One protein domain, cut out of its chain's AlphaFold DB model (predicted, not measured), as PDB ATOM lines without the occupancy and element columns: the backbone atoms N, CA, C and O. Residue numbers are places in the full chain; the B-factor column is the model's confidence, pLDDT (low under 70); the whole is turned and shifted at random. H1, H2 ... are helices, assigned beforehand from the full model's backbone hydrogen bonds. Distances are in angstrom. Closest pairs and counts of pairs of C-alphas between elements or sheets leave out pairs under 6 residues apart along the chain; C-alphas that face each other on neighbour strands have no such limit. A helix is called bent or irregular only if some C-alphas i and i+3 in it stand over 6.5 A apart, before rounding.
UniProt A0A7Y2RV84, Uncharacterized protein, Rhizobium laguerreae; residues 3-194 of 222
ATOM      1  N   ARG A   3      33.012 -13.844  45.233       88.56
ATOM      2  CA  ARG A   3      33.018 -13.023  44.023       88.56
ATOM      3  C   ARG A   3      32.583 -11.614  44.373       88.56
ATOM      4  O   ARG A   3      31.621 -11.446  45.122       88.56
ATOM      5  N   ASP A   4      33.297 -10.636  43.841       91.38
ATOM      6  CA  ASP A   4      32.893  -9.239  43.932       91.38
ATOM      7  C   ASP A   4      31.727  -8.925  42.971       91.38
ATOM      8  O   ASP A   4      31.283  -9.762  42.176       91.38
ATOM      9  N   ALA A   5      31.230  -7.691  43.024       92.25
ATOM     10  CA  ALA A   5      30.176  -7.178  42.149       92.25
ATOM     11  C   ALA A   5      30.534  -7.173  40.643       92.25
ATOM     12  O   ALA A   5      29.686  -6.851  39.804       92.25
ATOM     13  N   TYR A   6      31.779  -7.503  40.299       94.81
ATOM     14  CA  TYR A   6      32.361  -7.516  38.961       94.81
ATOM     15  C   TYR A   6      32.785  -8.922  38.501       94.81
ATOM     16  O   TYR A   6      33.453  -9.047  37.470       94.81
ATOM     17  N   ASP A   7      32.331  -9.953  39.225       94.75
ATOM     18  CA  ASP A   7      32.553 -11.383  38.975       94.75
ATOM     19  C   ASP A   7      34.006 -11.859  39.176       94.75
ATOM     20  O   ASP A   7      34.376 -12.948  38.740       94.75
ATOM     21  N   LEU A   8      34.845 -11.075  39.862       94.50
ATOM     22  CA  LEU A   8      36.223 -11.456  40.173       94.50
ATOM     23  C   LEU A   8      36.293 -12.208  41.507       94.50
ATOM     24  O   LEU A   8      35.749 -11.753  42.515       94.50
ATOM     25  N   ASN A   9      37.005 -13.340  41.553       92.94
ATOM     26  CA  ASN A   9      37.243 -14.039  42.817       92.94
ATOM     27  C   ASN A   9      38.367 -13.374  43.618       92.94
ATOM     28  O   ASN A   9      39.528 -13.383  43.197       92.94
ATOM     29  N   THR A  10      38.069 -12.931  44.836       83.88
ATOM     30  CA  THR A  10      39.078 -12.409  45.770       83.88
ATOM     31  C   THR A  10      39.113 -13.233  47.066       83.88
ATOM     32  O   THR A  10      38.166 -13.951  47.414       83.88
ATOM     33  N   SER A  11      40.264 -13.220  47.746       77.88
ATOM     34  CA  SER A  11      40.527 -14.006  48.964       77.88
ATOM     35  C   SER A  11      40.142 -13.274  50.250       77.88
ATOM     36  O   SER A  11      40.348 -13.821  51.330       77.88
ATOM     37  N   SER A  12      39.566 -12.073  50.160       83.88
ATOM     38  CA  SER A  12      39.264 -11.280  51.350       83.88
ATOM     39  C   SER A  12      38.125 -11.877  52.176       83.88
ATOM     40  O   SER A  12      37.137 -12.376  51.635       83.88
ATOM     41  N   GLY A  13      38.242 -11.789  53.501       84.44
ATOM     42  CA  GLY A  13      37.136 -12.007  54.440       84.44
ATOM     43  C   GLY A  13      36.413 -10.714  54.840       84.44
ATOM     44  O   GLY A  13      35.397 -10.772  55.529       84.44
ATOM     45  N   SER A  14      36.929  -9.551  54.425       91.44
ATOM     46  CA  SER A  14      36.481  -8.231  54.874       91.44
ATOM     47  C   SER A  14      35.492  -7.610  53.890       91.44
ATOM     48  O   SER A  14      35.835  -7.317  52.745       91.44
ATOM     49  N   SER A  15      34.255  -7.373  54.334       91.50
ATOM     50  CA  SER A  15      33.208  -6.766  53.495       91.50
ATOM     51  C   SER A  15      33.558  -5.334  53.065       91.50
ATOM     52  O   SER A  15      33.171  -4.868  51.991       91.50
ATOM     53  N   GLU A  16      34.319  -4.645  53.908       94.12
ATOM     54  CA  GLU A  16      34.864  -3.314  53.715       94.12
ATOM     55  C   GLU A  16      35.922  -3.330  52.611       94.12
ATOM     56  O   GLU A  16      35.873  -2.485  51.715       94.12
ATOM     57  N   ALA A  17      36.813  -4.327  52.622       93.81
ATOM     58  CA  ALA A  17      37.808  -4.515  51.572       93.81
ATOM     59  C   ALA A  17      37.149  -4.810  50.216       93.81
ATOM     60  O   ALA A  17      37.530  -4.189  49.228       93.81
ATOM     61  N   PHE A  18      36.106  -5.654  50.164       92.31
ATOM     62  CA  PHE A  18      35.338  -5.889  48.927       92.31
ATOM     63  C   PHE A  18      34.807  -4.589  48.329       92.31
ATOM     64  O   PHE A  18      35.099  -4.263  47.181       92.31
ATOM     65  N   LYS A  19      34.065  -3.810  49.122       93.31
ATOM     66  CA  LYS A  19      33.467  -2.555  48.650       93.31
ATOM     67  C   LYS A  19      34.536  -1.559  48.210       93.31
ATOM     68  O   LYS A  19      34.372  -0.899  47.186       93.31
ATOM     69  N   ALA A  20      35.627  -1.437  48.967       95.25
ATOM     70  CA  ALA A  20      36.730  -0.548  48.619       95.25
ATOM     71  C   ALA A  20      37.426  -0.979  47.317       95.25
ATOM     72  O   ALA A  20      37.725  -0.131  46.471       95.25
ATOM     73  N   PHE A  21      37.618  -2.283  47.116       95.12
ATOM     74  CA  PHE A  21      38.215  -2.821  45.901       95.12
ATOM     75  C   PHE A  21      37.303  -2.614  44.688       95.12
ATOM     76  O   PHE A  21      37.759  -2.134  43.650       95.12
ATOM     77  N   GLU A  22      35.997  -2.842  44.830       94.62
ATOM     78  CA  GLU A  22      35.007  -2.542  43.790       94.62
ATOM     79  C   GLU A  22      35.027  -1.056  43.389       94.62
ATOM     80  O   GLU A  22      34.935  -0.724  42.203       94.62
ATOM     81  N   GLN A  23      35.201  -0.136  44.345       94.06
ATOM     82  CA  GLN A  23      35.380   1.286  44.029       94.06
ATOM     83  C   GLN A  23      36.693   1.558  43.285       94.06
ATOM     84  O   GLN A  23      36.720   2.396  42.381       94.06
ATOM     85  N   SER A  24      37.770   0.842  43.612       94.44
ATOM     86  CA  SER A  24      39.048   0.933  42.899       94.44
ATOM     87  C   SER A  24      38.930   0.469  41.440       94.44
ATOM     88  O   SER A  24      39.386   1.176  40.531       94.44
ATOM     89  N   VAL A  25      38.244  -0.657  41.202       95.25
ATOM     90  CA  VAL A  25      37.933  -1.191  39.864       95.25
ATOM     91  C   VAL A  25      37.047  -0.224  39.080       95.25
ATOM     92  O   VAL A  25      37.331   0.082  37.920       95.25
ATOM     93  N   PHE A  26      36.011   0.329  39.717       93.81
ATOM     94  CA  PHE A  26      35.182   1.374  39.117       93.81
ATOM     95  C   PHE A  26      36.011   2.609  38.741       93.81
ATOM     96  O   PHE A  26      35.832   3.171  37.660       93.81
ATOM     97  N   GLY A  27      36.924   3.035  39.618       92.88
ATOM     98  CA  GLY A  27      37.827   4.158  39.380       92.88
ATOM     99  C   GLY A  27      38.660   3.956  38.117       92.88
ATOM    100  O   GLY A  27      38.647   4.822  37.242       92.88
ATOM    101  N   LEU A  28      39.290   2.784  37.977       92.94
ATOM    102  CA  LEU A  28      40.036   2.401  36.775       92.94
ATOM    103  C   LEU A  28      39.141   2.443  35.527       92.94
ATOM    104  O   LEU A  28      39.495   3.062  34.523       92.94
ATOM    105  N   ALA A  29      37.956   1.836  35.599       91.81
ATOM    106  CA  ALA A  29      37.006   1.779  34.491       91.81
ATOM    107  C   ALA A  29      36.511   3.154  34.028       91.81
ATOM    108  O   ALA A  29      36.351   3.392  32.830       91.81
ATOM    109  N   ALA A  30      36.276   4.060  34.975       91.19
ATOM    110  CA  ALA A  30      35.820   5.420  34.727       91.19
ATOM    111  C   ALA A  30      36.967   6.396  34.407       91.19
ATOM    112  O   ALA A  30      36.712   7.600  34.329       91.19
ATOM    113  N   HIS A  31      38.208   5.909  34.262       87.88
ATOM    114  CA  HIS A  31      39.412   6.728  34.088       87.88
ATOM    115  C   HIS A  31      39.556   7.817  35.171       87.88
ATOM    116  O   HIS A  31      39.987   8.941  34.916       87.88
ATOM    117  N   ARG A  32      39.168   7.481  36.405       86.75
ATOM    118  CA  ARG A  32      39.343   8.301  37.609       86.75
ATOM    119  C   ARG A  32      40.564   7.810  38.388       86.75
ATOM    120  O   ARG A  32      41.013   6.686  38.163       86.75
ATOM    121  N   PRO A  33      41.095   8.605  39.333       79.25
ATOM    122  CA  PRO A  33      42.087   8.102  40.273       79.25
ATOM    123  C   PRO A  33      41.586   6.815  40.945       79.25
ATOM    124  O   PRO A  33      40.599   6.831  41.677       79.25
ATOM    125  N   SER A  34      42.249   5.702  40.642       77.31
ATOM    126  CA  SER A  34      42.041   4.400  41.273       77.31
ATOM    127  C   SER A  34      43.037   4.277  42.426       77.31
ATOM    128  O   SER A  34      44.215   4.620  42.264       77.31
ATOM    129  N   THR A  35      42.568   3.875  43.608       83.31
ATOM    130  CA  THR A  35      43.399   3.796  44.815       83.31
ATOM    131  C   THR A  35      43.205   2.460  45.521       83.31
ATOM    132  O   THR A  35      42.103   1.926  45.604       83.31
ATOM    133  N   SER A  36      44.300   1.923  46.049       91.69
ATOM    134  CA  SER A  36      44.329   0.680  46.822       91.69
ATOM    135  C   SER A  36      44.155   0.914  48.325       91.69
ATOM    136  O   SER A  36      43.713   0.017  49.034       91.69
ATOM    137  N   MET A  37      44.427   2.133  48.812       93.12
ATOM    138  CA  MET A  37      44.559   2.452  50.244       93.12
ATOM    139  C   MET A  37      43.382   1.998  51.108       93.12
ATOM    140  O   MET A  37      43.597   1.392  52.150       93.12
ATOM    141  N   ALA A  38      42.143   2.277  50.693       94.38
ATOM    142  CA  ALA A  38      40.968   1.899  51.480       94.38
ATOM    143  C   ALA A  38      40.780   0.375  51.547       94.38
ATOM    144  O   ALA A  38      40.330  -0.142  52.564       94.38
ATOM    145  N   THR A  39      41.166  -0.340  50.486       95.69
ATOM    146  CA  THR A  39      41.146  -1.808  50.470       95.69
ATOM    147  C   THR A  39      42.222  -2.346  51.404       95.69
ATOM    148  O   THR A  39      41.917  -3.146  52.276       95.69
ATOM    149  N   LEU A  40      43.452  -1.838  51.283       95.19
ATOM    150  CA  LEU A  40      44.600  -2.278  52.080       95.19
ATOM    151  C   LEU A  40      44.475  -1.937  53.569       95.19
ATOM    152  O   LEU A  40      45.010  -2.646  54.410       95.19
ATOM    153  N   ALA A  41      43.748  -0.872  53.915       96.19
ATOM    154  CA  ALA A  41      43.437  -0.553  55.307       96.19
ATOM    155  C   ALA A  41      42.512  -1.599  55.953       96.19
ATOM    156  O   ALA A  41      42.591  -1.822  57.159       96.19
ATOM    157  N   ALA A  42      41.635  -2.222  55.163       95.44
ATOM    158  CA  ALA A  42      40.695  -3.244  55.617       95.44
ATOM    159  C   ALA A  42      41.221  -4.679  55.421       95.44
ATOM    160  O   ALA A  42      40.769  -5.589  56.113       95.44
ATOM    161  N   ASP A  43      42.144  -4.874  54.477       94.75
ATOM    162  CA  ASP A  43      42.807  -6.138  54.152       94.75
ATOM    163  C   ASP A  43      44.221  -5.865  53.584       94.75
ATOM    164  O   ASP A  43      44.375  -5.666  52.372       94.75
ATOM    165  N   PRO A  44      45.260  -5.826  54.443       93.94
ATOM    166  CA  PRO A  44      46.637  -5.500  54.047       93.94
ATOM    167  C   PRO A  44      47.286  -6.478  53.059       93.94
ATOM    168  O   PRO A  44      48.314  -6.156  52.458       93.94
ATOM    169  N   ASP A  45      46.702  -7.665  52.889       92.94
ATOM    170  CA  ASP A  45      47.221  -8.730  52.028       92.94
ATOM    171  C   ASP A  45      46.368  -8.899  50.755       92.94
ATOM    172  O   ASP A  45      46.462  -9.896  50.027       92.94
ATOM    173  N   HIS A  46      45.529  -7.906  50.453       93.19
ATOM    174  CA  HIS A  46      44.768  -7.836  49.214       93.19
ATOM    175  C   HIS A  46      45.645  -7.376  48.039       93.19
ATOM    176  O   HIS A  46      46.415  -6.426  48.149       93.19
ATOM    177  N   VAL A  47      45.423  -7.932  46.843       93.31
ATOM    178  CA  VAL A  47      46.074  -7.511  45.579       93.31
ATOM    179  C   VAL A  47      45.530  -6.183  45.018       93.31
ATOM    180  O   VAL A  47      45.410  -5.979  43.810       93.31
ATOM    181  N   ALA A  48      45.133  -5.266  45.903       92.50
ATOM    182  CA  ALA A  48      44.419  -4.038  45.561       92.50
ATOM    183  C   ALA A  48      45.247  -3.049  44.725       92.50
ATOM    184  O   ALA A  48      44.678  -2.152  44.099       92.50
ATOM    185  N   ASP A  49      46.573  -3.203  44.710       95.31
ATOM    186  CA  ASP A  49      47.476  -2.384  43.904       95.31
ATOM    187  C   ASP A  49      47.477  -2.748  42.414       95.31
ATOM    188  O   ASP A  49      47.888  -1.912  41.612       95.31
ATOM    189  N   VAL A  50      46.943  -3.904  41.992       94.50
ATOM    190  CA  VAL A  50      46.927  -4.262  40.560       94.50
ATOM    191  C   VAL A  50      46.128  -3.253  39.709       94.50
ATOM    192  O   VAL A  50      46.695  -2.709  38.756       94.50
ATOM    193  N   PRO A  51      44.866  -2.890  40.036       93.44
ATOM    194  CA  PRO A  51      44.156  -1.827  39.316       93.44
ATOM    195  C   PRO A  51      44.890  -0.477  39.316       93.44
ATOM    196  O   PRO A  51      44.879   0.232  38.308       93.44
ATOM    197  N   LYS A  52      45.562  -0.125  40.423       92.94
ATOM    198  CA  LYS A  52      46.383   1.091  40.527       92.94
ATOM    199  C   LYS A  52      47.570   1.025  39.566       92.94
ATOM    200  O   LYS A  52      47.807   2.013  38.877       92.94
ATOM    201  N   GLY A  53      48.274  -0.104  39.482       94.44
ATOM    202  CA  GLY A  53      49.381  -0.324  38.548       94.44
ATOM    203  C   GLY A  53      48.946  -0.105  37.100       94.44
ATOM    204  O   GLY A  53      49.500   0.751  36.408       94.44
ATOM    205  N   PHE A  54      47.854  -0.746  36.673       94.88
ATOM    206  CA  PHE A  54      47.291  -0.525  35.337       94.88
ATOM    207  C   PHE A  54      46.858   0.929  35.093       94.88
ATOM    208  O   PHE A  54      47.088   1.458  34.006       94.88
ATOM    209  N   ALA A  55      46.312   1.624  36.099       93.12
ATOM    210  CA  ALA A  55      45.989   3.049  35.985       93.12
ATOM    211  C   ALA A  55      47.230   3.945  35.778       93.12
ATOM    212  O   ALA A  55      47.095   5.063  35.277       93.12
ATOM    213  N   LYS A  56      48.427   3.483  36.167       93.38
ATOM    214  CA  LYS A  56      49.709   4.162  35.905       93.38
ATOM    215  C   LYS A  56      50.311   3.782  34.551       93.38
ATOM    216  O   LYS A  56      50.894   4.651  33.909       93.38
ATOM    217  N   LEU A  57      50.120   2.539  34.105       91.38
ATOM    218  CA  LEU A  57      50.635   2.030  32.827       91.38
ATOM    219  C   LEU A  57      49.853   2.527  31.611       91.38
ATOM    220  O   LEU A  57      50.454   3.002  30.654       91.38
ATOM    221  N   ILE A  58      48.520   2.417  31.633       89.56
ATOM    222  CA  ILE A  58      47.660   2.653  30.458       89.56
ATOM    223  C   ILE A  58      47.842   4.057  29.847       89.56
ATOM    224  O   ILE A  58      47.830   4.158  28.624       89.56
ATOM    225  N   PRO A  59      48.067   5.142  30.616       87.94
ATOM    226  CA  PRO A  59      48.371   6.452  30.033       87.94
ATOM    227  C   PRO A  59      49.692   6.534  29.243       87.94
ATOM    228  O   PRO A  59      49.930   7.564  28.621       87.94
ATOM    229  N   ALA A  60      50.561   5.514  29.307       86.62
ATOM    230  CA  ALA A  60      51.872   5.439  28.649       86.62
ATOM    231  C   ALA A  60      52.792   6.646  28.911       86.62
ATOM    232  O   ALA A  60      53.519   7.112  28.035       86.62
ATOM    233  N   ARG A  61      52.771   7.157  30.146       89.56
ATOM    234  CA  ARG A  61      53.651   8.241  30.589       89.56
ATOM    235  C   ARG A  61      54.868   7.673  31.303       89.56
ATOM    236  O   ARG A  61      54.709   7.002  32.323       89.56
ATOM    237  N   SER A  62      56.067   7.985  30.818       89.12
ATOM    238  CA  SER A  62      57.326   7.475  31.384       89.12
ATOM    239  C   SER A  62      57.490   7.789  32.872       89.12
ATOM    240  O   SER A  62      57.954   6.951  33.637       89.12
ATOM    241  N   GLU A  63      57.024   8.958  33.312       94.25
ATOM    242  CA  GLU A  63      57.088   9.394  34.716       94.25
ATOM    243  C   GLU A  63      56.259   8.504  35.660       94.25
ATOM    244  O   GLU A  63      56.428   8.549  36.879       94.25
ATOM    245  N   LEU A  64      55.323   7.719  35.116       92.50
ATOM    246  CA  LEU A  64      54.457   6.827  35.881       92.50
ATOM    247  C   LEU A  64      54.965   5.382  35.924       92.50
ATOM    248  O   LEU A  64      54.426   4.612  36.718       92.50
ATOM    249  N   ALA A  65      56.001   5.028  35.155       90.69
ATOM    250  CA  ALA A  65      56.531   3.663  35.086       90.69
ATOM    251  C   ALA A  65      56.972   3.148  36.466       90.69
ATOM    252  O   ALA A  65      56.492   2.115  36.919       90.69
ATOM    253  N   ILE A  66      57.747   3.950  37.207       94.50
ATOM    254  CA  ILE A  66      58.187   3.605  38.572       94.50
ATOM    255  C   ILE A  66      56.985   3.346  39.496       94.50
ATOM    256  O   ILE A  66      57.007   2.433  40.315       94.50
ATOM    257  N   ASN A  67      55.900   4.115  39.356       94.50
ATOM    258  CA  ASN A  67      54.702   3.914  40.176       94.50
ATOM    259  C   ASN A  67      53.966   2.609  39.835       94.50
ATOM    260  O   ASN A  67      53.308   2.044  40.710       94.50
ATOM    261  N   ALA A  68      54.039   2.153  38.583       94.19
ATOM    262  CA  ALA A  68      53.503   0.860  38.176       94.19
ATOM    263  C   ALA A  68      54.356  -0.303  38.706       94.19
ATOM    264  O   ALA A  68      53.797  -1.304  39.145       94.19
ATOM    265  N   ASP A  69      55.683  -0.157  38.728       95.50
ATOM    266  CA  ASP A  69      56.601  -1.160  39.290       95.50
ATOM    267  C   ASP A  69      56.454  -1.310  40.803       95.50
ATOM    268  O   ASP A  69      56.412  -2.428  41.317       95.50
ATOM    269  N   VAL A  70      56.292  -0.193  41.518       96.75
ATOM    270  CA  VAL A  70      55.976  -0.216  42.953       96.75
ATOM    271  C   VAL A  70      54.650  -0.937  43.191       96.75
ATOM    272  O   VAL A  70      54.593  -1.849  44.005       96.75
ATOM    273  N   ALA A  71      53.602  -0.605  42.430       96.06
ATOM    274  CA  ALA A  71      52.302  -1.262  42.569       96.06
ATOM    275  C   ALA A  71      52.353  -2.774  42.267       96.06
ATOM    276  O   ALA A  71      51.664  -3.551  42.928       96.06
ATOM    277  N   LEU A  72      53.167  -3.198  41.294       97.31
ATOM    278  CA  LEU A  72      53.402  -4.615  41.018       97.31
ATOM    279  C   LEU A  72      54.117  -5.300  42.188       97.31
ATOM    280  O   LEU A  72      53.695  -6.374  42.609       97.31
ATOM    281  N   THR A  73      55.165  -4.674  42.722       97.81
ATOM    282  CA  THR A  73      55.921  -5.197  43.871       97.81
ATOM    283  C   THR A  73      55.005  -5.375  45.082       97.81
ATOM    284  O   THR A  73      54.933  -6.469  45.639       97.81
ATOM    285  N   ASP A  74      54.213  -4.350  45.411       96.75
ATOM    286  CA  ASP A  74      53.246  -4.383  46.512       96.75
ATOM    287  C   ASP A  74      52.228  -5.529  46.339       96.75
ATOM    288  O   ASP A  74      51.905  -6.243  47.294       96.75
ATOM    289  N   ALA A  75      51.747  -5.754  45.109       95.88
ATOM    290  CA  ALA A  75      50.805  -6.828  44.802       95.88
ATOM    291  C   ALA A  75      51.436  -8.234  44.892       95.88
ATOM    292  O   ALA A  75      50.787  -9.160  45.388       95.88
ATOM    293  N   CYS A  76      52.687  -8.403  44.454       96.56
ATOM    294  CA  CYS A  76      53.448  -9.647  44.615       96.56
ATOM    295  C   CYS A  76      53.664  -9.987  46.097       96.56
ATOM    296  O   CYS A  76      53.465 -11.132  46.520       96.56
ATOM    297  N   ASP A  77      54.017  -8.986  46.902       96.44
ATOM    298  CA  ASP A  77      54.213  -9.167  48.336       96.44
ATOM    299  C   ASP A  77      52.888  -9.507  49.033       96.44
ATOM    300  O   ASP A  77      52.851 -10.398  49.884       96.44
ATOM    301  N   ALA A  78      51.783  -8.864  48.640       94.56
ATOM    302  CA  ALA A  78      50.447  -9.185  49.140       94.56
ATOM    303  C   ALA A  78      50.047 -10.639  48.834       94.56
ATOM    304  O   ALA A  78      49.596 -11.348  49.734       94.56
ATOM    305  N   LEU A  79      50.281 -11.133  47.607       93.62
ATOM    306  CA  LEU A  79      50.058 -12.550  47.277       93.62
ATOM    307  C   LEU A  79      50.890 -13.478  48.160       93.62
ATOM    308  O   LEU A  79      50.373 -14.485  48.645       93.62
ATOM    309  N   THR A  80      52.158 -13.138  48.381       95.00
ATOM    310  CA  THR A  80      53.067 -13.941  49.206       95.00
ATOM    311  C   THR A  80      52.567 -14.030  50.649       95.00
ATOM    312  O   THR A  80      52.499 -15.127  51.206       95.00
ATOM    313  N   ARG A  81      52.148 -12.903  51.241       94.06
ATOM    314  CA  ARG A  81      51.591 -12.861  52.604       94.06
ATOM    315  C   ARG A  81      50.251 -13.594  52.712       94.06
ATOM    316  O   ARG A  81      50.022 -14.296  53.693       94.06
ATOM    317  N   ASN A  82      49.419 -13.536  51.672       90.06
ATOM    318  CA  ASN A  82      48.108 -14.191  51.613       90.06
ATOM    319  C   ASN A  82      48.152 -15.663  51.151       90.06
ATOM    320  O   ASN A  82      47.206 -16.153  50.529       90.06
ATOM    321  N   GLY A  83      49.268 -16.374  51.349       89.69
ATOM    322  CA  GLY A  83      49.375 -17.789  50.976       89.69
ATOM    323  C   GLY A  83      49.102 -18.063  49.490       89.69
ATOM    324  O   GLY A  83      48.465 -19.058  49.151       89.69
ATOM    325  N   ASN A  84      49.575 -17.174  48.610       86.19
ATOM    326  CA  ASN A  84      49.405 -17.189  47.155       86.19
ATOM    327  C   ASN A  84      48.010 -16.765  46.638       86.19
ATOM    328  O   ASN A  84      47.767 -16.830  45.432       86.19
ATOM    329  N   GLY A  85      47.091 -16.312  47.500       88.88
ATOM    330  CA  GLY A  85      45.817 -15.685  47.109       88.88
ATOM    331  C   GLY A  85      44.872 -16.551  46.254       88.88
ATOM    332  O   GLY A  85      44.921 -17.787  46.258       88.88
ATOM    333  N   THR A  86      43.967 -15.913  45.502       92.81
ATOM    334  CA  THR A  86      43.065 -16.595  44.550       92.81
ATOM    335  C   THR A  86      43.720 -16.830  43.190       92.81
ATOM    336  O   THR A  86      44.693 -16.171  42.834       92.81
ATOM    337  N   ALA A  87      43.164 -17.756  42.396       93.88
ATOM    338  CA  ALA A  87      43.594 -17.954  41.008       93.88
ATOM    339  C   ALA A  87      43.472 -16.662  40.192       93.88
ATOM    340  O   ALA A  87      44.446 -16.242  39.578       93.88
ATOM    341  N   ASP A  88      42.322 -15.996  40.269       95.44
ATOM    342  CA  ASP A  88      42.080 -14.726  39.586       95.44
ATOM    343  C   ASP A  88      43.077 -13.640  40.026       95.44
ATOM    344  O   ASP A  88      43.620 -12.929  39.185       95.44
ATOM    345  N   GLY A  89      43.377 -13.548  41.328       94.69
ATOM    346  CA  GLY A  89      44.353 -12.595  41.859       94.69
ATOM    347  C   GLY A  89      45.767 -12.824  41.322       94.69
ATOM    348  O   GLY A  89      46.418 -11.868  40.906       94.69
ATOM    349  N   ARG A  90      46.220 -14.083  41.257       96.12
ATOM    350  CA  ARG A  90      47.525 -14.438  40.668       96.12
ATOM    351  C   ARG A  90      47.619 -14.035  39.205       96.12
ATOM    352  O   ARG A  90      48.573 -13.383  38.815       96.12
ATOM    353  N   ILE A  91      46.587 -14.343  38.426       96.94
ATOM    354  CA  ILE A  91      46.559 -14.043  36.991       96.94
ATOM    355  C   ILE A  91      46.577 -12.538  36.721       96.94
ATOM    356  O   ILE A  91      47.210 -12.089  35.768       96.94
ATOM    357  N   LEU A  92      45.938 -11.740  37.577       96.75
ATOM    358  CA  LEU A  92      46.024 -10.284  37.496       96.75
ATOM    359  C   LEU A  92      47.440  -9.763  37.790       96.75
ATOM    360  O   LEU A  92      47.896  -8.844  37.106       96.75
ATOM    361  N   VAL A  93      48.145 -10.349  38.761       97.12
ATOM    362  CA  VAL A  93      49.545 -10.008  39.057       97.12
ATOM    363  C   VAL A  93      50.476 -10.451  37.925       97.12
ATOM    364  O   VAL A  93      51.283  -9.644  37.471       97.12
ATOM    365  N   ASP A  94      50.311 -11.663  37.391       97.50
ATOM    366  CA  ASP A  94      51.091 -12.173  36.254       97.50
ATOM    367  C   ASP A  94      50.917 -11.285  35.010       97.50
ATOM    368  O   ASP A  94      51.888 -10.915  34.345       97.50
ATOM    369  N   ALA A  95      49.680 -10.870  34.722       97.38
ATOM    370  CA  ALA A  95      49.394  -9.936  33.639       97.38
ATOM    371  C   ALA A  95      50.024  -8.556  33.882       97.38
ATOM    372  O   ALA A  95      50.548  -7.946  32.950       97.38
ATOM    373  N   SER A  96      50.013  -8.063  35.126       96.75
ATOM    374  CA  SER A  96      50.690  -6.812  35.489       96.75
ATOM    375  C   SER A  96      52.209  -6.924  35.321       96.75
ATOM    376  O   SER A  96      52.831  -5.993  34.815       96.75
ATOM    377  N   ALA A  97      52.807  -8.065  35.670       97.00
ATOM    378  CA  ALA A  97      54.235  -8.319  35.493       97.00
ATOM    379  C   ALA A  97      54.649  -8.334  34.016       97.00
ATOM    380  O   ALA A  97      55.688  -7.772  33.661       97.00
ATOM    381  N   ALA A  98      53.828  -8.929  33.145       96.06
ATOM    382  CA  ALA A  98      54.040  -8.870  31.701       96.06
ATOM    383  C   ALA A  98      53.873  -7.435  31.163       96.06
ATOM    384  O   ALA A  98      54.710  -6.951  30.399       96.06
ATOM    385  N   ALA A  99      52.833  -6.717  31.596       93.75
ATOM    386  CA  ALA A  99      52.564  -5.358  31.132       93.75
ATOM    387  C   ALA A  99      53.658  -4.352  31.538       93.75
ATOM    388  O   ALA A  99      54.034  -3.520  30.713       93.75
ATOM    389  N   ASN A 100      54.212  -4.451  32.753       91.75
ATOM    390  CA  ASN A 100      55.310  -3.586  33.216       91.75
ATOM    391  C   ASN A 100      56.586  -3.741  32.378       91.75
ATOM    392  O   ASN A 100      57.351  -2.794  32.232       91.75
ATOM    393  N   GLN A 101      56.794  -4.907  31.767       89.56
ATOM    394  CA  GLN A 101      57.916  -5.168  30.862       89.56
ATOM    395  C   GLN A 101      57.620  -4.739  29.413       89.56
ATOM    396  O   GLN A 101      58.255  -5.220  28.476       89.56
ATOM    397  N   CYS A 102      56.623  -3.870  29.209       81.50
ATOM    398  CA  CYS A 102      56.105  -3.461  27.900       81.50
ATOM    399  C   CYS A 102      55.594  -4.631  27.036       81.50
ATOM    400  O   CYS A 102      55.414  -4.481  25.826       81.50
ATOM    401  N   TYR A 103      55.318  -5.794  27.635       89.00
ATOM    402  CA  TYR A 103      54.840  -6.979  26.928       89.00
ATOM    403  C   TYR A 103      53.311  -7.085  27.002       89.00
ATOM    404  O   TYR A 103      52.736  -7.989  27.611       89.00
ATOM    405  N   PHE A 104      52.629  -6.129  26.365       93.94
ATOM    406  CA  PHE A 104      51.164  -6.038  26.403       93.94
ATOM    407  C   PHE A 104      50.473  -7.256  25.790       93.94
ATOM    408  O   PHE A 104      49.473  -7.711  26.333       93.94
ATOM    409  N   SER A 105      51.009  -7.823  24.706       94.00
ATOM    410  CA  SER A 105      50.450  -9.034  24.094       94.00
ATOM    411  C   SER A 105      50.506 -10.245  25.028       94.00
ATOM    412  O   SER A 105      49.537 -10.995  25.081       94.00
ATOM    413  N   GLY A 106      51.572 -10.395  25.820       95.06
ATOM    414  CA  GLY A 106      51.653 -11.439  26.844       95.06
ATOM    415  C   GLY A 106      50.645 -11.235  27.970       95.06
ATOM    416  O   GLY A 106      49.936 -12.164  28.342       95.06
ATOM    417  N   ALA A 107      50.515 -10.002  28.469       97.06
ATOM    418  CA  ALA A 107      49.513  -9.668  29.481       97.06
ATOM    419  C   ALA A 107      48.079  -9.961  29.000       97.06
ATOM    420  O   ALA A 107      47.276 -10.505  29.755       97.06
ATOM    421  N   ILE A 108      47.780  -9.642  27.736       97.94
ATOM    422  CA  ILE A 108      46.506  -9.947  27.073       97.94
ATOM    423  C   ILE A 108      46.265 -11.461  27.005       97.94
ATOM    424  O   ILE A 108      45.186 -11.919  27.375       97.94
ATOM    425  N   GLU A 109      47.251 -12.242  26.553       97.31
ATOM    426  CA  GLU A 109      47.124 -13.701  26.445       97.31
ATOM    427  C   GLU A 109      46.840 -14.344  27.810       97.31
ATOM    428  O   GLU A 109      45.960 -15.201  27.919       97.31
ATOM    429  N   ILE A 110      47.543 -13.894  28.854       97.50
ATOM    430  CA  ILE A 110      47.375 -14.374  30.231       97.50
ATOM    431  C   ILE A 110      45.927 -14.191  30.699       97.50
ATOM    432  O   ILE A 110      45.302 -15.156  31.150       97.50
ATOM    433  N   VAL A 111      45.374 -12.979  30.579       97.06
ATOM    434  CA  VAL A 111      44.012 -12.709  31.065       97.06
ATOM    435  C   VAL A 111      42.952 -13.370  30.188       97.06
ATOM    436  O   VAL A 111      42.045 -14.012  30.712       97.06
ATOM    437  N   ASP A 112      43.069 -13.301  28.865       97.06
ATOM    438  CA  ASP A 112      42.043 -13.844  27.973       97.06
ATOM    439  C   ASP A 112      41.929 -15.363  28.092       97.06
ATOM    440  O   ASP A 112      40.825 -15.904  28.118       97.06
ATOM    441  N   LYS A 113      43.064 -16.061  28.208       96.75
ATOM    442  CA  LYS A 113      43.077 -17.520  28.337       96.75
ATOM    443  C   LYS A 113      42.384 -17.983  29.615       96.75
ATOM    444  O   LYS A 113      41.638 -18.957  29.589       96.75
ATOM    445  N   VAL A 114      42.642 -17.311  30.735       96.62
ATOM    446  CA  VAL A 114      42.096 -17.703  32.043       96.62
ATOM    447  C   VAL A 114      40.619 -17.351  32.162       96.62
ATOM    448  O   VAL A 114      39.851 -18.105  32.762       96.62
ATOM    449  N   PHE A 115      40.213 -16.216  31.598       97.19
ATOM    450  CA  PHE A 115      38.839 -15.727  31.676       97.19
ATOM    451  C   PHE A 115      37.997 -16.110  30.447       97.19
ATOM    452  O   PHE A 115      36.890 -15.602  30.297       97.19
ATOM    453  N   ALA A 116      38.456 -17.046  29.608       96.69
ATOM    454  CA  ALA A 116      37.753 -17.487  28.398       96.69
ATOM    455  C   ALA A 116      36.317 -17.983  28.665       96.69
ATOM    456  O   ALA A 116      35.411 -17.690  27.888       96.69
ATOM    457  N   ASP A 117      36.092 -18.671  29.791       96.75
ATOM    458  CA  ASP A 117      34.765 -19.170  30.196       96.75
ATOM    459  C   ASP A 117      33.879 -18.094  30.847       96.75
ATOM    460  O   ASP A 117      32.686 -18.300  31.077       96.75
ATOM    461  N   ARG A 118      34.463 -16.945  31.193       96.12
ATOM    462  CA  ARG A 118      33.795 -15.813  31.847       96.12
ATOM    463  C   ARG A 118      34.301 -14.487  31.257       96.12
ATOM    464  O   ARG A 118      34.832 -13.642  31.976       96.12
ATOM    465  N   PRO A 119      34.124 -14.263  29.941       97.44
ATOM    466  CA  PRO A 119      34.741 -13.131  29.245       97.44
ATOM    467  C   PRO A 119      34.179 -11.771  29.694       97.44
ATOM    468  O   PRO A 119      34.753 -10.731  29.388       97.44
ATOM    469  N   ALA A 120      33.064 -11.769  30.433       96.81
ATOM    470  CA  ALA A 120      32.465 -10.581  31.031       96.81
ATOM    471  C   ALA A 120      33.003 -10.240  32.438       96.81
ATOM    472  O   ALA A 120      32.606  -9.203  32.977       96.81
ATOM    473  N   THR A 121      33.898 -11.049  33.037       97.56
ATOM    474  CA  THR A 121      34.550 -10.692  34.310       97.56
ATOM    475  C   THR A 121      35.330  -9.394  34.123       97.56
ATOM    476  O   THR A 121      36.258  -9.294  33.315       97.56
ATOM    477  N   PHE A 122      34.905  -8.353  34.835       97.38
ATOM    478  CA  PHE A 122      35.030  -7.006  34.292       97.38
ATOM    479  C   PHE A 122      36.450  -6.437  34.337       97.38
ATOM    480  O   PHE A 122      36.889  -5.824  33.364       97.38
ATOM    481  N   LEU A 123      37.174  -6.621  35.444       97.00
ATOM    482  CA  LEU A 123      38.532  -6.090  35.582       97.00
ATOM    483  C   LEU A 123      39.505  -6.695  34.536       97.00
ATOM    484  O   LEU A 123      40.116  -5.908  33.809       97.00
ATOM    485  N   PRO A 124      39.613  -8.033  34.380       97.56
ATOM    486  CA  PRO A 124      40.403  -8.658  33.314       97.56
ATOM    487  C   PRO A 124      39.989  -8.192  31.915       97.56
ATOM    488  O   PRO A 124      40.848  -7.802  31.125       97.56
ATOM    489  N   PHE A 125      38.680  -8.147  31.633       98.12
ATOM    490  CA  PHE A 125      38.154  -7.636  30.367       98.12
ATOM    491  C   PHE A 125      38.629  -6.202  30.091       98.12
ATOM    492  O   PHE A 125      39.127  -5.902  29.006       98.12
ATOM    493  N   LYS A 126      38.505  -5.303  31.075       97.56
ATOM    494  CA  LYS A 126      38.881  -3.895  30.921       97.56
ATOM    495  C   LYS A 126      40.385  -3.728  30.715       97.56
ATOM    496  O   LYS A 126      40.779  -2.921  29.876       97.56
ATOM    497  N   ILE A 127      41.207  -4.489  31.440       97.06
ATOM    498  CA  ILE A 127      42.664  -4.518  31.248       97.06
ATOM    499  C   ILE A 127      42.984  -4.958  29.819       97.06
ATOM    500  O   ILE A 127      43.659  -4.230  29.095       97.06
ATOM    501  N   SER A 128      42.442  -6.098  29.393       97.75
ATOM    502  CA  SER A 128      42.655  -6.661  28.059       97.75
ATOM    503  C   SER A 128      42.251  -5.683  26.949       97.75
ATOM    504  O   SER A 128      43.030  -5.400  26.038       97.75
ATOM    505  N   HIS A 129      41.063  -5.080  27.068       97.75
ATOM    506  CA  HIS A 129      40.560  -4.057  26.146       97.75
ATOM    507  C   HIS A 129      41.492  -2.843  26.061       97.75
ATOM    508  O   HIS A 129      41.869  -2.428  24.966       97.75
ATOM    509  N   SER A 130      41.915  -2.300  27.208       96.06
ATOM    510  CA  SER A 130      42.818  -1.148  27.251       96.06
ATOM    511  C   SER A 130      44.200  -1.458  26.681       96.06
ATOM    512  O   SER A 130      44.716  -0.657  25.909       96.06
ATOM    513  N   LEU A 131      44.786  -2.614  26.994       96.06
ATOM    514  CA  LEU A 131      46.089  -3.004  26.450       96.06
ATOM    515  C   LEU A 131      46.046  -3.191  24.932       96.06
ATOM    516  O   LEU A 131      46.972  -2.768  24.246       96.06
ATOM    517  N   ARG A 132      44.958  -3.757  24.398       96.25
ATOM    518  CA  ARG A 132      44.758  -3.885  22.948       96.25
ATOM    519  C   ARG A 132      44.595  -2.552  22.246       96.25
ATOM    520  O   ARG A 132      45.130  -2.373  21.159       96.25
ATOM    521  N   PHE A 133      43.886  -1.613  22.866       94.81
ATOM    522  CA  PHE A 133      43.822  -0.253  22.347       94.81
ATOM    523  C   PHE A 133      45.222   0.372  22.281       94.81
ATOM    524  O   PHE A 133      45.614   0.891  21.240       94.81
ATOM    525  N   MET A 134      46.007   0.240  23.354       92.69
ATOM    526  CA  MET A 134      47.368   0.781  23.426       92.69
ATOM    527  C   MET A 134      48.339   0.137  22.428       92.69
ATOM    528  O   MET A 134      49.226   0.818  21.922       92.69
ATOM    529  N   SER A 135      48.187  -1.156  22.130       92.50
ATOM    530  CA  SER A 135      49.022  -1.872  21.155       92.50
ATOM    531  C   SER A 135      48.494  -1.816  19.716       92.50
ATOM    532  O   SER A 135      49.149  -2.328  18.810       92.50
ATOM    533  N   GLY A 136      47.321  -1.214  19.486       91.81
ATOM    534  CA  GLY A 136      46.679  -1.154  18.172       91.81
ATOM    535  C   GLY A 136      46.035  -2.469  17.703       91.81
ATOM    536  O   GLY A 136      45.684  -2.586  16.527       91.81
ATOM    537  N   ASP A 137      45.837  -3.454  18.588       94.75
ATOM    538  CA  ASP A 137      45.158  -4.725  18.283       94.75
ATOM    539  C   ASP A 137      43.633  -4.548  18.184       94.75
ATOM    540  O   ASP A 137      42.839  -4.975  19.027       94.75
ATOM    541  N   ARG A 138      43.200  -3.897  17.108       93.06
ATOM    542  CA  ARG A 138      41.787  -3.616  16.848       93.06
ATOM    543  C   ARG A 138      40.955  -4.879  16.627       93.06
ATOM    544  O   ARG A 138      39.813  -4.947  17.080       93.06
ATOM    545  N   THR A 139      41.507  -5.866  15.923       93.44
ATOM    546  CA  THR A 139      40.808  -7.120  15.607       93.44
ATOM    547  C   THR A 139      40.551  -7.924  16.874       93.44
ATOM    548  O   THR A 139      39.410  -8.321  17.120       93.44
ATOM    549  N   GLY A 140      41.573  -8.107  17.715       95.44
ATOM    550  CA  GLY A 140      41.419  -8.769  19.005       95.44
ATOM    551  C   GLY A 140      40.505  -7.987  19.942       95.44
ATOM    552  O   GLY A 140      39.681  -8.587  20.630       95.44
ATOM    553  N   MET A 141      40.558  -6.650  19.916       96.19
ATOM    554  CA  MET A 141      39.693  -5.815  20.753       96.19
ATOM    555  C   MET A 141      38.219  -6.012  20.374       96.19
ATOM    556  O   MET A 141      37.350  -6.089  21.249       96.19
ATOM    557  N   LEU A 142      37.917  -6.122  19.072       95.81
ATOM    558  CA  LEU A 142      36.553  -6.344  18.581       95.81
ATOM    559  C   LEU A 142      36.053  -7.742  18.937       95.81
ATOM    560  O   LEU A 142      34.922  -7.875  19.402       95.81
ATOM    561  N   ALA A 143      36.895  -8.760  18.758       95.88
ATOM    562  CA  ALA A 143      36.562 -10.134  19.115       95.88
ATOM    563  C   ALA A 143      36.297 -10.280  20.624       95.88
ATOM    564  O   ALA A 143      35.229 -10.746  21.014       95.88
ATOM    565  N   SER A 144      37.223  -9.807  21.464       97.12
ATOM    566  CA  SER A 144      37.124  -9.887  22.928       97.12
ATOM    567  C   SER A 144      35.911  -9.117  23.467       97.12
ATOM    568  O   SER A 144      35.128  -9.650  24.252       97.12
ATOM    569  N   SER A 145      35.669  -7.891  22.986       97.50
ATOM    570  CA  SER A 145      34.483  -7.123  23.398       97.50
ATOM    571  C   SER A 145      33.163  -7.722  22.916       97.50
ATOM    572  O   SER A 145      32.162  -7.596  23.619       97.50
ATOM    573  N   GLY A 146      33.144  -8.392  21.759       96.88
ATOM    574  CA  GLY A 146      31.985  -9.158  21.299       96.88
ATOM    575  C   GLY A 146      31.665 -10.325  22.236       96.88
ATOM    576  O   GLY A 146      30.550 -10.410  22.739       96.88
ATOM    577  N   GLN A 147      32.669 -11.147  22.557       97.69
ATOM    578  CA  GLN A 147      32.528 -12.270  23.495       97.69
ATOM    579  C   GLN A 147      32.040 -11.813  24.876       97.69
ATOM    580  O   GLN A 147      31.146 -12.427  25.458       97.69
ATOM    581  N   ALA A 148      32.586 -10.705  25.386       97.75
ATOM    582  CA  ALA A 148      32.155 -10.134  26.656       97.75
ATOM    583  C   ALA A 148      30.688  -9.678  26.616       97.75
ATOM    584  O   ALA A 148      29.962  -9.907  27.577       97.75
ATOM    585  N   VAL A 149      30.230  -9.063  25.516       97.38
ATOM    586  CA  VAL A 149      28.822  -8.657  25.336       97.38
ATOM    587  C   VAL A 149      27.888  -9.860  25.240       97.38
ATOM    588  O   VAL A 149      26.795  -9.803  25.803       97.38
ATOM    589  N   ASP A 150      28.293 -10.925  24.554       96.69
ATOM    590  CA  ASP A 150      27.475 -12.131  24.397       96.69
ATOM    591  C   ASP A 150      27.270 -12.863  25.734       96.69
ATOM    592  O   ASP A 150      26.191 -13.397  25.986       96.69
ATOM    593  N   ALA A 151      28.271 -12.825  26.619       96.19
ATOM    594  CA  ALA A 151      28.202 -13.396  27.964       96.19
ATOM    595  C   ALA A 151      27.663 -12.423  29.037       96.19
ATOM    596  O   ALA A 151      27.575 -12.790  30.210       96.19
ATOM    597  N   LEU A 152      27.342 -11.176  28.676       95.25
ATOM    598  CA  LEU A 152      27.034 -10.125  29.643       95.25
ATOM    599  C   LEU A 152      25.634 -10.279  30.250       95.25
ATOM    600  O   LEU A 152      24.621 -10.142  29.559       95.25
ATOM    601  N   ASP A 153      25.567 -10.378  31.577       93.44
ATOM    602  CA  ASP A 153      24.351 -10.024  32.308       93.44
ATOM    603  C   ASP A 153      24.153  -8.500  32.270       93.44
ATOM    604  O   ASP A 153      24.906  -7.722  32.856       93.44
ATOM    605  N   VAL A 154      23.106  -8.053  31.577       91.31
ATOM    606  CA  VAL A 154      22.781  -6.627  31.413       91.31
ATOM    607  C   VAL A 154      22.384  -5.925  32.716       91.31
ATOM    608  O   VAL A 154      22.344  -4.693  32.752       91.31
ATOM    609  N   THR A 155      22.076  -6.678  33.773       92.25
ATOM    610  CA  THR A 155      21.796  -6.138  35.108       92.25
ATOM    611  C   THR A 155      23.064  -5.954  35.943       92.25
ATOM    612  O   THR A 155      23.045  -5.180  36.908       92.25
ATOM    613  N   ALA A 156      24.179  -6.573  35.532       92.00
ATOM    614  CA  ALA A 156      25.446  -6.500  36.240       92.00
ATOM    615  C   ALA A 156      25.944  -5.046  36.371       92.00
ATOM    616  O   ALA A 156      25.783  -4.230  35.452       92.00
ATOM    617  N   PRO A 157      26.611  -4.689  37.483       93.62
ATOM    618  CA  PRO A 157      27.202  -3.363  37.675       93.62
ATOM    619  C   PRO A 157      28.133  -2.927  36.535       93.62
ATOM    620  O   PRO A 157      28.105  -1.760  36.138       93.62
ATOM    621  N   ALA A 158      28.886  -3.869  35.955       94.38
ATOM    622  CA  ALA A 158      29.792  -3.643  34.828       94.38
ATOM    623  C   ALA A 158      29.105  -3.413  33.474       94.38
ATOM    624  O   ALA A 158      29.772  -2.972  32.536       94.38
ATOM    625  N   ALA A 159      27.800  -3.684  33.341       95.31
ATOM    626  CA  ALA A 159      27.149  -3.760  32.036       95.31
ATOM    627  C   ALA A 159      27.368  -2.499  31.194       95.31
ATOM    628  O   ALA A 159      27.814  -2.585  30.058       95.31
ATOM    629  N   GLY A 160      27.159  -1.311  31.768       94.94
ATOM    630  CA  GLY A 160      27.368  -0.047  31.055       94.94
ATOM    631  C   GLY A 160      28.798   0.158  30.536       94.94
ATOM    632  O   GLY A 160      28.971   0.776  29.487       94.94
ATOM    633  N   PHE A 161      29.808  -0.381  31.222       96.44
ATOM    634  CA  PHE A 161      31.202  -0.307  30.792       96.44
ATOM    635  C   PHE A 161      31.527  -1.315  29.683       96.44
ATOM    636  O   PHE A 161      32.163  -0.922  28.709       96.44
ATOM    637  N   VAL A 162      31.077  -2.572  29.797       97.31
ATOM    638  CA  VAL A 162      31.310  -3.631  28.787       97.31
ATOM    639  C   VAL A 162      30.655  -3.261  27.459       97.31
ATOM    640  O   VAL A 162      31.354  -3.086  26.464       97.31
ATOM    641  N   LEU A 163      29.337  -3.031  27.513       96.38
ATOM    642  CA  LEU A 163      28.778  -1.725  27.184       96.38
ATOM    643  C   LEU A 163      29.610  -0.798  26.244       96.38
ATOM    644  O   LEU A 163      29.979  -1.052  25.094       96.38
ATOM    645  N   GLY A 164      29.938   0.370  26.783       95.19
ATOM    646  CA  GLY A 164      30.702   1.394  26.075       95.19
ATOM    647  C   GLY A 164      31.992   0.896  25.406       95.19
ATOM    648  O   GLY A 164      32.295   1.369  24.316       95.19
ATOM    649  N   CYS A 165      32.710  -0.074  25.982       96.31
ATOM    650  CA  CYS A 165      33.940  -0.608  25.390       96.31
ATOM    651  C   CYS A 165      33.690  -1.283  24.034       96.31
ATOM    652  O   CYS A 165      34.436  -1.033  23.092       96.31
ATOM    653  N   HIS A 166      32.626  -2.079  23.897       95.88
ATOM    654  CA  HIS A 166      32.282  -2.687  22.611       95.88
ATOM    655  C   HIS A 166      31.826  -1.644  21.582       95.88
ATOM    656  O   HIS A 166      32.218  -1.711  20.418       95.88
ATOM    657  N   ALA A 167      31.029  -0.655  22.006       93.88
ATOM    658  CA  ALA A 167      30.621   0.448  21.133       93.88
ATOM    659  C   ALA A 167      31.835   1.222  20.599       93.88
ATOM    660  O   ALA A 167      31.951   1.414  19.393       93.88
ATOM    661  N   PHE A 168      32.758   1.579  21.493       93.12
ATOM    662  CA  PHE A 168      34.022   2.229  21.159       93.12
ATOM    663  C   PHE A 168      34.810   1.413  20.132       93.12
ATOM    664  O   PHE A 168      35.172   1.910  19.073       93.12
ATOM    665  N   THR A 169      35.003   0.120  20.380       92.94
ATOM    666  CA  THR A 169      35.753  -0.738  19.462       92.94
ATOM    667  C   THR A 169      35.107  -0.867  18.084       92.94
ATOM    668  O   THR A 169      35.805  -0.969  17.077       92.94
ATOM    669  N   ARG A 170      33.773  -0.859  18.020       88.50
ATOM    670  CA  ARG A 170      33.027  -0.848  16.757       88.50
ATOM    671  C   ARG A 170      33.229   0.455  15.982       88.50
ATOM    672  O   ARG A 170      33.282   0.396  14.760       88.50
ATOM    673  N   GLU A 171      33.338   1.593  16.666       88.44
ATOM    674  CA  GLU A 171      33.657   2.885  16.043       88.44
ATOM    675  C   GLU A 171      35.099   2.898  15.508       88.44
ATOM    676  O   GLU A 171      35.316   3.251  14.349       88.44
ATOM    677  N   GLU A 172      36.059   2.391  16.286       85.50
ATOM    678  CA  GLU A 172      37.465   2.242  15.872       85.50
ATOM    679  C   GLU A 172      37.652   1.274  14.683       85.50
ATOM    680  O   GLU A 172      38.584   1.416  13.888       85.50
ATOM    681  N   ALA A 173      36.764   0.281  14.528       78.19
ATOM    682  CA  ALA A 173      36.751  -0.675  13.412       78.19
ATOM    683  C   ALA A 173      36.363  -0.066  12.052       78.19
ATOM    684  O   ALA A 173      36.570  -0.718  11.025       78.19
ATOM    685  N   GLY A 174      35.865   1.174  12.022       68.31
ATOM    686  CA  GLY A 174      35.442   1.868  10.805       68.31
ATOM    687  C   GLY A 174      33.931   1.784  10.538       68.31
ATOM    688  O   GLY A 174      33.183   1.152  11.286       68.31
ATOM    689  N   PRO A 175      33.439   2.465   9.484       54.50
ATOM    690  CA  PRO A 175      32.014   2.710   9.291       54.50
ATOM    691  C   PRO A 175      31.237   1.423   8.983       54.50
ATOM    692  O   PRO A 175      31.200   0.932   7.855       54.50
ATOM    693  N   HIS A 176      30.547   0.906   9.998       53.75
ATOM    694  CA  HIS A 176      29.501  -0.101   9.862       53.75
ATOM    695  C   HIS A 176      28.251   0.350  10.627       53.75
ATOM    696  O   HIS A 176      28.317   0.632  11.821       53.75
ATOM    697  N   GLU A 177      27.100   0.353   9.951       47.88
ATOM    698  CA  GLU A 177      25.777   0.888  10.344       47.88
ATOM    699  C   GLU A 177      25.161   0.358  11.672       47.88
ATOM    700  O   GLU A 177      24.032   0.690  12.030       47.88
ATOM    701  N   VAL A 178      25.886  -0.440  12.465       53.09
ATOM    702  CA  VAL A 178      25.380  -1.155  13.658       53.09
ATOM    703  C   VAL A 178      25.571  -0.374  14.976       53.09
ATOM    704  O   VAL A 178      25.071  -0.795  16.023       53.09
ATOM    705  N   THR A 179      26.210   0.801  14.971       52.34
ATOM    706  CA  THR A 179      26.438   1.621  16.189       52.34
ATOM    707  C   THR A 179      25.128   2.055  16.879       52.34
ATOM    708  O   THR A 179      25.066   2.231  18.104       52.34
ATOM    709  N   LEU A 180      24.021   2.152  16.128       50.84
ATOM    710  CA  LEU A 180      22.725   2.616  16.640       50.84
ATOM    711  C   LEU A 180      22.020   1.607  17.561       50.84
ATOM    712  O   LEU A 180      21.403   2.017  18.551       50.84
ATOM    713  N   THR A 181      22.102   0.304  17.285       55.97
ATOM    714  CA  THR A 181      21.399  -0.737  18.064       55.97
ATOM    715  C   THR A 181      21.966  -0.861  19.472       55.97
ATOM    716  O   THR A 181      21.231  -1.003  20.452       55.97
ATOM    717  N   TYR A 182      23.278  -0.716  19.590       54.22
ATOM    718  CA  TYR A 182      23.967  -0.809  20.859       54.22
ATOM    719  C   TYR A 182      23.812   0.452  21.708       54.22
ATOM    720  O   TYR A 182      23.433   0.372  22.874       54.22
ATOM    721  N   SER A 183      23.941   1.629  21.090       55.94
ATOM    722  CA  SER A 183      23.585   2.908  21.715       55.94
ATOM    723  C   SER A 183      22.139   2.912  22.238       55.94
ATOM    724  O   SER A 183      21.837   3.524  23.262       55.94
ATOM    725  N   ARG A 184      21.208   2.206  21.571       60.12
ATOM    726  CA  ARG A 184      19.837   1.978  22.076       60.12
ATOM    727  C   ARG A 184      19.797   1.047  23.297       60.12
ATOM    728  O   ARG A 184      19.043   1.349  24.219       60.12
ATOM    729  N   ARG A 185      20.585  -0.034  23.341       61.31
ATOM    730  CA  ARG A 185      20.710  -0.900  24.536       61.31
ATOM    731  C   ARG A 185      21.332  -0.146  25.718       61.31
ATOM    732  O   ARG A 185      20.754  -0.163  26.799       61.31
ATOM    733  N   LEU A 186      22.405   0.614  25.487       58.12
ATOM    734  CA  LEU A 186      22.999   1.542  26.458       58.12
ATOM    735  C   LEU A 186      21.967   2.547  26.978       58.12
ATOM    736  O   LEU A 186      21.839   2.715  28.185       58.12
ATOM    737  N   ARG A 187      21.157   3.155  26.100       59.28
ATOM    738  CA  ARG A 187      20.054   4.036  26.523       59.28
ATOM    739  C   ARG A 187      19.033   3.336  27.416       59.28
ATOM    740  O   ARG A 187      18.572   3.974  28.350       59.28
ATOM    741  N   LYS A 188      18.699   2.063  27.174       59.78
ATOM    742  CA  LYS A 188      17.798   1.296  28.056       59.78
ATOM    743  C   LYS A 188      18.421   1.039  29.433       59.78
ATOM    744  O   LYS A 188      17.744   1.218  30.439       59.78
ATOM    745  N   VAL A 189      19.709   0.687  29.488       60.59
ATOM    746  CA  VAL A 189      20.443   0.504  30.757       60.59
ATOM    747  C   VAL A 189      20.557   1.831  31.522       60.59
ATOM    748  O   VAL A 189      20.307   1.884  32.725       60.59
ATOM    749  N   LEU A 190      20.864   2.929  30.828       54.06
ATOM    750  CA  LEU A 190      20.970   4.267  31.419       54.06
ATOM    751  C   LEU A 190      19.605   4.844  31.830       54.06
ATOM    752  O   LEU A 190      19.519   5.508  32.863       54.06
ATOM    753  N   SER A 191      18.530   4.565  31.080       50.16
ATOM    754  CA  SER A 191      17.170   4.981  31.450       50.16
ATOM    755  C   SER A 191      16.640   4.206  32.654       50.16
ATOM    756  O   SER A 191      15.885   4.772  33.436       50.16
ATOM    757  N   ALA A 192      17.065   2.950  32.837       51.56
ATOM    758  CA  ALA A 192      16.741   2.152  34.020       51.56
ATOM    759  C   ALA A 192      17.469   2.629  35.296       51.56
ATOM    760  O   ALA A 192      17.005   2.342  36.394       51.56
ATOM    761  N   LYS A 193      18.573   3.389  35.172       44.78
ATOM    762  CA  LYS A 193      19.369   3.909  36.306       44.78
ATOM    763  C   LYS A 193      19.283   5.432  36.529       44.78
ATOM    764  O   LYS A 193      20.029   5.955  37.346       44.78
ATOM    765  N   GLN A 194      18.400   6.165  35.840       38.88
ATOM    766  CA  GLN A 194      18.227   7.625  36.008       38.88
ATOM    767  C   GLN A 194      19.526   8.464  35.884       38.88
ATOM    768  O   GLN A 194      19.636   9.552  36.447       38.88
TER     769      GLN A 194
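This is residues 3 to 194 of the 222 residues of an uncharacterized protein of Rhizobium laguerreae (UniProt A0A7Y2RV84). This is a row of near-aligned helices: from H3 to H10 the chain zigzags back and forth, each helix packed beside the one before, with H4 near one end of the long axis and H10 at the other. H1 lies over one side, packing with its later part on H3 and with its earlier part on the short H2. The printed part has 192 residues with ten named helices, H1 to H10 in chain order, and no named strand; the class is all helix. It is compact, with a radius of gyration of the C-alphas of 16.2 A, and spans 51 by 35 by 30 A.

Begin at Arg 3; residues 3 to 14 hold no named element. Find C-alpha 15 at (33.208, -6.766, 53.495), where H1 begins; it runs 21.2 A through residues 15 to 29. H2, residues 37 to 42, and H3, residues 49 to 57, are short. H4, residues 62 to 81, is the longest at 29.9 A, and irregular: C-alphas 63 and 66 are 7.0 A apart. Next come H5, residues 87 to 100, 20.1 A; H6, residues 104 to 114, 15.8 A; H7, residues 122 to 135, 19.9 A, beginning at C-alpha 122 (35.030, -7.006, 34.292); H8, residues 138 to 150, 18.3 A; and H9, residues 159 to 172, 20.1 A. H10, residues 179 to 192, runs 20.3 A to C-alpha 192 at (16.741, 2.152, 34.020).

Look first at H5 to H9, an up and down bundle, each helix running against the one before. H5 and H6 touch, closest at the C-alphas of Ala 95 and Ala 107, 4.2 A, at a shallow tilt of 11 degrees. H6 touches H7 at Ile 108 and Ser 128, C-alphas 5.2 A apart. H8 touches H7 at Met 141 and His 129, 5.7 A between C-alphas, and H9 at Ser 145 and His 166, 5.0 A. H7 and H9 only just touch, with 3 pairs of C-alphas within 8 A, the closest being Phe 122 and Val 162, 7.5 A; H9 does so with residues 162 to 165 alone. H10 touches H9 at Leu 186 and Gly 160, C-alphas 6.5 A apart. At the other end H4 touches H5, Leu 72 to Ser 96, C-alphas 6.5 A apart, and forms a hairpin with H3, whose Gly 53 has its C-alpha 4.3 A from that of Ala 68. With residues 24 to 28 alone H1 touches H3, the C-alphas of Leu 28 and Ala 55 standing 6.0 A apart; with residues 16 to 21 alone it touches H2, Ala 17 to Thr 39, 4.4 A between C-alphas. H4 and H10 are apart. Every O i to N i+4 pair is within hydrogen-bond range in H1, H3 and H5 to H10; in H2 it is 1 of 2, in H4 14 of 16.

The C-alphas farthest apart, those of Arg 81 and Glu 177, are 51.4 A apart. The printed part has no cut and no long link. Mean pLDDT of the printed part is 89.3; look for values under 70 at residues 174 to 194, which include H10.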